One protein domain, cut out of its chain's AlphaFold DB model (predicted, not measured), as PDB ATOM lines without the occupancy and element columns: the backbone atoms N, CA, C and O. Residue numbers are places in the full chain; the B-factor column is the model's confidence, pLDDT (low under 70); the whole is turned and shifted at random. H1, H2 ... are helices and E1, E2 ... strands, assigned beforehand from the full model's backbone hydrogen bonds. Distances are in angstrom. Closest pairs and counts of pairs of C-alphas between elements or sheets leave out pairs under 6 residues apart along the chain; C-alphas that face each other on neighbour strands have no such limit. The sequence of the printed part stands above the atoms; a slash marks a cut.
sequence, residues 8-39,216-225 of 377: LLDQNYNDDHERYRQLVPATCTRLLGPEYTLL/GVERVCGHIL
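Overview. This is residues 8 to 39 and 216 to 225 of the 377 residues of the protein "UDP-2,4-diacetamido-2,4, 6-trideoxy-beta-L-altropyranose hydrolase" of Nitrospirae bacterium (UniProt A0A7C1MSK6). A flat, layered piece: a narrow ribbon of two short parallel strands, E1 and E2, side by side, with the helix H1 over one face, running back against the strands' direction, and a wide loop, residues 11 to 28, swung out over the other face. The contact between ribbon and helix is slight, and the loop has no named element. The printed part has 42 residues, with E1, E2 and H1 in that order along the chain; the sheet order is E1, E2, parallel. The class is mixed, helices and strands, though under half of the residues, 17 of 42, are in named elements. The whole is compact, with a radius of gyration of the C-alphas of 10.4 A, and the C-alphas span 28 by 23 by 9 A.

Along the chain. The printed part begins with strand E1, residues 8 to 10, 6.6 A from first to last C-alpha; C-alpha 8 is at (427.381, 349.624, 323.638). After residues 11 to 28 comes strand E2, residues 29 to 32, 9.5 A long, with C-alpha 29 at (422.059, 347.315, 325.932). Residues 34 to 36 are helical but bear no name. Across the cut lies helix H1, residues 216 to 225, 13.8 A long, which ends with C-alpha 225 at (426.969, 348.374, 337.527).

Arrangement. E1 and E2 are parallel neighbours, with 3 degrees between their N-to-C directions. Their C-alphas face each other at residues 9 and 31, 4.8 A apart, and at residues 10 and 32, 4.9 A apart. Across the pair, N 8 and O 29 are within hydrogen-bond range at 2.9 A, and N 31 and O 8 at 2.8 A. The closest C-alphas of E2 and H1 are those of Leu 31 and Val 220, 7.6 A apart, the one pair within 8 A; their centres are 11.0 A apart. E1 and H1 are only just apart, with their closest C-alphas at 8.1 A. In H1 every O i to N i+4 pair is within hydrogen-bond range.

Size, cuts and confidence. The two C-alphas farthest apart, those of Gln 22 and Leu 39, are 28.7 A from each other, while those of the first and last printed residues, Leu 8 and Leu 225, are 14.0 A apart. E1 and E2 are joined by a long link of 18 residues. The link from E2 to H1 runs across the cut, where residues 40 to 215 are not printed; C-alphas 39 and 216 are 7.4 A apart across it. The mean pLDDT of the printed part of this model is 88.3, and residue 225 is under 70.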
ATOM      1  N   LEU A   8     426.818 348.695 324.616       95.00
ATOM      2  CA  LEU A   8     427.381 349.624 323.638       95.00
ATOM      3  C   LEU A   8     427.132 351.067 324.085       95.00
ATOM      4  O   LEU A   8     425.984 351.458 324.281       95.00
ATOM      5  N   LEU A   9     428.192 351.872 324.159       95.25
ATOM      6  CA  LEU A   9     428.117 353.317 324.374       95.25
ATOM      7  C   LEU A   9     428.506 354.066 323.093       95.25
ATOM      8  O   LEU A   9     429.636 353.941 322.618       95.25
ATOM      9  N   ASP A  10     427.593 354.885 322.580       94.12
ATOM     10  CA  ASP A  10     427.879 355.917 321.582       94.12
ATOM     11  C   ASP A  10     427.291 357.240 322.067       94.12
ATOM     12  O   ASP A  10     426.112 357.521 321.883       94.12
ATOM     13  N   GLN A  11     428.125 358.049 322.716       93.94
ATOM     14  CA  GLN A  11     427.720 359.329 323.301       93.94
ATOM     15  C   GLN A  11     427.454 360.437 322.268       93.94
ATOM     16  O   GLN A  11     427.104 361.554 322.633       93.94
ATOM     17  N   ASN A  12     427.682 360.176 320.982       93.06
ATOM     18  CA  ASN A  12     427.557 361.200 319.956       93.06
ATOM     19  C   ASN A  12     426.099 361.417 319.541       93.06
ATOM     20  O   ASN A  12     425.292 360.492 319.537       93.06
ATOM     21  N   TYR A  13     425.782 362.645 319.129       91.88
ATOM     22  CA  TYR A  13     424.493 362.968 318.525       91.88
ATOM     23  C   TYR A  13     424.279 362.190 317.221       91.88
ATOM     24  O   TYR A  13     425.168 362.127 316.365       91.88
ATOM     25  N   ASN A  14     423.090 361.613 317.073       87.44
ATOM     26  CA  ASN A  14     422.626 360.984 315.847       87.44
ATOM     27  C   ASN A  14     421.094 360.933 315.850       87.44
ATOM     28  O   ASN A  14     420.514 360.511 316.850       87.44
ATOM     29  N   ASP A  15     420.461 361.312 314.742       80.06
ATOM     30  CA  ASP A  15     419.000 361.225 314.595       80.06
ATOM     31  C   ASP A  15     418.505 359.772 314.375       80.06
ATOM     32  O   ASP A  15     417.329 359.466 314.571       80.06
ATOM     33  N   ASP A  16     419.392 358.845 313.991       82.62
ATOM     34  CA  ASP A  16     419.078 357.424 313.811       82.62
ATOM     35  C   ASP A  16     419.277 356.623 315.110       82.62
ATOM     36  O   ASP A  16     420.340 356.051 315.382       82.62
ATOM     37  N   HIS A  17     418.202 356.512 315.892       75.00
ATOM     38  CA  HIS A  17     418.158 355.679 317.100       75.00
ATOM     39  C   HIS A  17     418.305 354.167 316.826       75.00
ATOM     40  O   HIS A  17     418.516 353.387 317.758       75.00
ATOM     41  N   GLU A  18     418.228 353.725 315.567       82.75
ATOM     42  CA  GLU A  18     418.364 352.321 315.169       82.75
ATOM     43  C   GLU A  18     419.698 352.002 314.490       82.75
ATOM     44  O   GLU A  18     419.923 350.850 314.102       82.75
ATOM     45  N   ARG A  19     420.630 352.962 314.454       86.44
ATOM     46  CA  ARG A  19     421.965 352.848 313.840       86.44
ATOM     47  C   ARG A  19     422.678 351.529 314.140       86.44
ATOM     48  O   ARG A  19     423.376 350.975 313.290       86.44
ATOM     49  N   TYR A  20     422.524 351.027 315.364       91.69
ATOM     50  CA  TYR A  20     423.202 349.822 315.838       91.69
ATOM     51  C   TYR A  20     422.349 348.549 315.821       91.69
ATOM     52  O   TYR A  20     422.883 347.485 316.111       91.69
ATOM     53  N   ARG A  21     421.063 348.597 315.442       87.75
ATOM     54  CA  ARG A  21     420.100 347.480 315.574       87.75
ATOM     55  C   ARG A  21     420.582 346.143 315.003       87.75
ATOM     56  O   ARG A  21     420.273 345.095 315.552       87.75
ATOM     57  N   GLN A  22     421.319 346.173 313.892       92.19
ATOM     58  CA  GLN A  22     421.867 344.980 313.222       92.19
ATOM     59  C   GLN A  22     423.395 344.851 313.365       92.19
ATOM     60  O   GLN A  22     424.028 344.013 312.716       92.19
ATOM     61  N   LEU A  23     424.001 345.720 314.175       95.00
ATOM     62  CA  LEU A  23     425.441 345.791 314.400       95.00
ATOM     63  C   LEU A  23     425.855 345.285 315.786       95.00
ATOM     64  O   LEU A  23     427.054 345.140 316.004       95.00
ATOM     65  N   VAL A  24     424.903 345.001 316.675       95.19
ATOM     66  CA  VAL A  24     425.123 344.415 318.008       95.19
ATOM     67  C   VAL A  24     424.229 343.184 318.220       95.19
ATOM     68  O   VAL A  24     423.232 343.039 317.502       95.19
ATOM     69  N   PRO A  25     424.547 342.292 319.180       92.38
ATOM     70  CA  PRO A  25     423.631 341.243 319.618       92.38
ATOM     71  C   PRO A  25     422.265 341.809 320.026       92.38
ATOM     72  O   PRO A  25     422.178 342.912 320.560       92.38
ATOM     73  N   ALA A  26     421.188 341.042 319.832       87.94
ATOM     74  CA  ALA A  26     419.834 341.475 320.207       87.94
ATOM     75  C   ALA A  26     419.667 341.715 321.721       87.94
ATOM     76  O   ALA A  26     418.766 342.439 322.132       87.94
ATOM     77  N   THR A  27     420.532 341.104 322.533       86.25
ATOM     78  CA  THR A  27     420.603 341.262 323.991       86.25
ATOM     79  C   THR A  27     421.435 342.467 324.430       86.25
ATOM     80  O   THR A  27     421.463 342.765 325.616       86.25
ATOM     81  N   CYS A  28     422.121 343.151 323.509       88.62
ATOM     82  CA  CYS A  28     423.007 344.259 323.841       88.62
ATOM     83  C   CYS A  28     422.213 345.497 324.276       88.62
ATOM     84  O   CYS A  28     421.374 346.016 323.530       88.62
ATOM     85  N   THR A  29     422.538 346.019 325.457       88.50
ATOM     86  CA  THR A  29     422.059 347.315 325.932       88.50
ATOM     87  C   THR A  29     422.771 348.431 325.168       88.50
ATOM     88  O   THR A  29     423.998 348.476 325.089       88.50
ATOM     89  N   ARG A  30     422.002 349.361 324.593       91.06
ATOM     90  CA  ARG A  30     422.518 350.454 323.758       91.06
ATOM     91  C   ARG A  30     422.329 351.789 324.476       91.06
ATOM     92  O   ARG A  30     421.199 352.236 324.635       91.06
ATOM     93  N   LEU A  31     423.427 352.422 324.872       92.75
ATOM     94  CA  LEU A  31     423.464 353.771 325.438       92.75
ATOM     95  C   LEU A  31     423.849 354.743 324.323       92.75
ATOM     96  O   LEU A  31     425.029 354.890 323.996       92.75
ATOM     97  N   LEU A  32     422.843 355.328 323.675       92.88
ATOM     98  CA  LEU A  32     423.019 356.129 322.466       92.88
ATOM     99  C   LEU A  32     422.618 357.577 322.722       92.88
ATOM    100  O   LEU A  32     421.496 357.846 323.137       92.88
ATOM    101  N   GLY A  33     423.518 358.497 322.405       92.88
ATOM    102  CA  GLY A  33     423.249 359.923 322.371       92.88
ATOM    103  C   GLY A  33     423.924 360.738 323.479       92.88
ATOM    104  O   GLY A  33     424.513 360.187 324.418       92.88
ATOM    105  N   PRO A  34     423.829 362.079 323.379       94.19
ATOM    106  CA  PRO A  34     424.597 363.000 324.220       94.19
ATOM    107  C   PRO A  34     424.265 362.957 325.711       94.19
ATOM    108  O   PRO A  34     425.096 363.357 326.531       94.19
ATOM    109  N   GLU A  35     423.109 362.412 326.094       89.06
ATOM    110  CA  GLU A  35     422.750 362.191 327.497       89.06
ATOM    111  C   GLU A  35     423.712 361.228 328.215       89.06
ATOM    112  O   GLU A  35     423.852 361.279 329.436       89.06
ATOM    113  N   TYR A  36     424.437 360.383 327.480       94.44
ATOM    114  CA  TYR A  36     425.437 359.471 328.039       94.44
ATOM    115  C   TYR A  36     426.865 360.023 327.985       94.44
ATOM    116  O   TYR A  36     427.814 359.287 328.257       94.44
ATOM    117  N   THR A  37     427.048 361.306 327.656       95.81
ATOM    118  CA  THR A  37     428.391 361.875 327.528       95.81
ATOM    119  C   THR A  37     429.173 361.819 328.835       95.81
ATOM    120  O   THR A  37     428.721 362.266 329.891       95.81
ATOM    121  N   LEU A  38     430.401 361.318 328.732       95.62
ATOM    122  CA  LEU A  38     431.349 361.267 329.832       95.62
ATOM    123  C   LEU A  38     432.132 362.584 329.915       95.62
ATOM    124  O   LEU A  38     433.052 362.824 329.134       95.62
ATOM    125  N   LEU A  39     431.758 363.438 330.869       94.50
ATOM    126  CA  LEU A  39     432.405 364.727 331.120       94.50
ATOM    127  C   LEU A  39     433.229 364.700 332.409       94.50
ATOM    128  O   LEU A  39     432.953 363.931 333.331       94.50
ATOM    129  N   GLY A 216     425.832 361.972 332.395       89.62
ATOM    130  CA  GLY A 216     426.177 360.813 331.562       89.62
ATOM    131  C   GLY A 216     427.071 359.789 332.265       89.62
ATOM    132  O   GLY A 216     426.804 358.592 332.177       89.62
ATOM    133  N   VAL A 217     428.049 360.236 333.064       89.31
ATOM    134  CA  VAL A 217     428.885 359.339 333.886       89.31
ATOM    135  C   VAL A 217     428.035 358.531 334.870       89.31
ATOM    136  O   VAL A 217     428.219 357.321 334.976       89.31
ATOM    137  N   GLU A 218     427.080 359.162 335.565       81.56
ATOM    138  CA  GLU A 218     426.193 358.454 336.498       81.56
ATOM    139  C   GLU A 218     425.315 357.431 335.765       81.56
ATOM    140  O   GLU A 218     425.193 356.299 336.235       81.56
ATOM    141  N   ARG A 219     424.763 357.787 334.594       81.81
ATOM    142  CA  ARG A 219     423.946 356.877 333.772       81.81
ATOM    143  C   ARG A 219     424.736 355.663 333.288       81.81
ATOM    144  O   ARG A 219     424.257 354.538 333.409       81.81
ATOM    145  N   VAL A 220     425.927 355.882 332.731       88.69
ATOM    146  CA  VAL A 220     426.773 354.811 332.182       88.69
ATOM    147  C   VAL A 220     427.255 353.892 333.299       88.69
ATOM    148  O   VAL A 220     427.110 352.676 333.192       88.69
ATOM    149  N   CYS A 221     427.744 354.459 334.405       83.25
ATOM    150  CA  CYS A 221     428.078 353.687 335.598       83.25
ATOM    151  C   CYS A 221     426.870 352.889 336.091       83.25
ATOM    152  O   CYS A 221     427.034 351.725 336.422       83.25
ATOM    153  N   GLY A 222     425.668 353.474 336.097       73.19
ATOM    154  CA  GLY A 222     424.426 352.783 336.440       73.19
ATOM    155  C   GLY A 222     424.231 351.490 335.650       73.19
ATOM    156  O   GLY A 222     424.058 350.449 336.268       73.19
ATOM    157  N   HIS A 223     424.365 351.527 334.323       78.88
ATOM    158  CA  HIS A 223     424.187 350.344 333.470       78.88
ATOM    159  C   HIS A 223     425.311 349.319 333.630       78.88
ATOM    160  O   HIS A 223     425.030 348.141 333.827       78.88
ATOM    161  N   ILE A 224     426.579 349.758 333.626       80.06
ATOM    162  CA  ILE A 224     427.735 348.865 333.847       80.06
ATOM    163  C   ILE A 224     427.584 348.134 335.182       80.06
ATOM    164  O   ILE A 224     427.917 346.958 335.331       80.06
ATOM    165  N   LEU A 225     427.090 348.862 336.177       68.00
ATOM    166  CA  LEU A 225     426.969 348.374 337.527       68.00
ATOM    167  C   LEU A 225     425.673 347.602 337.779       68.00
ATOM    168  O   LEU A 225     425.685 346.755 338.654       68.00
TER     169      LEU A 225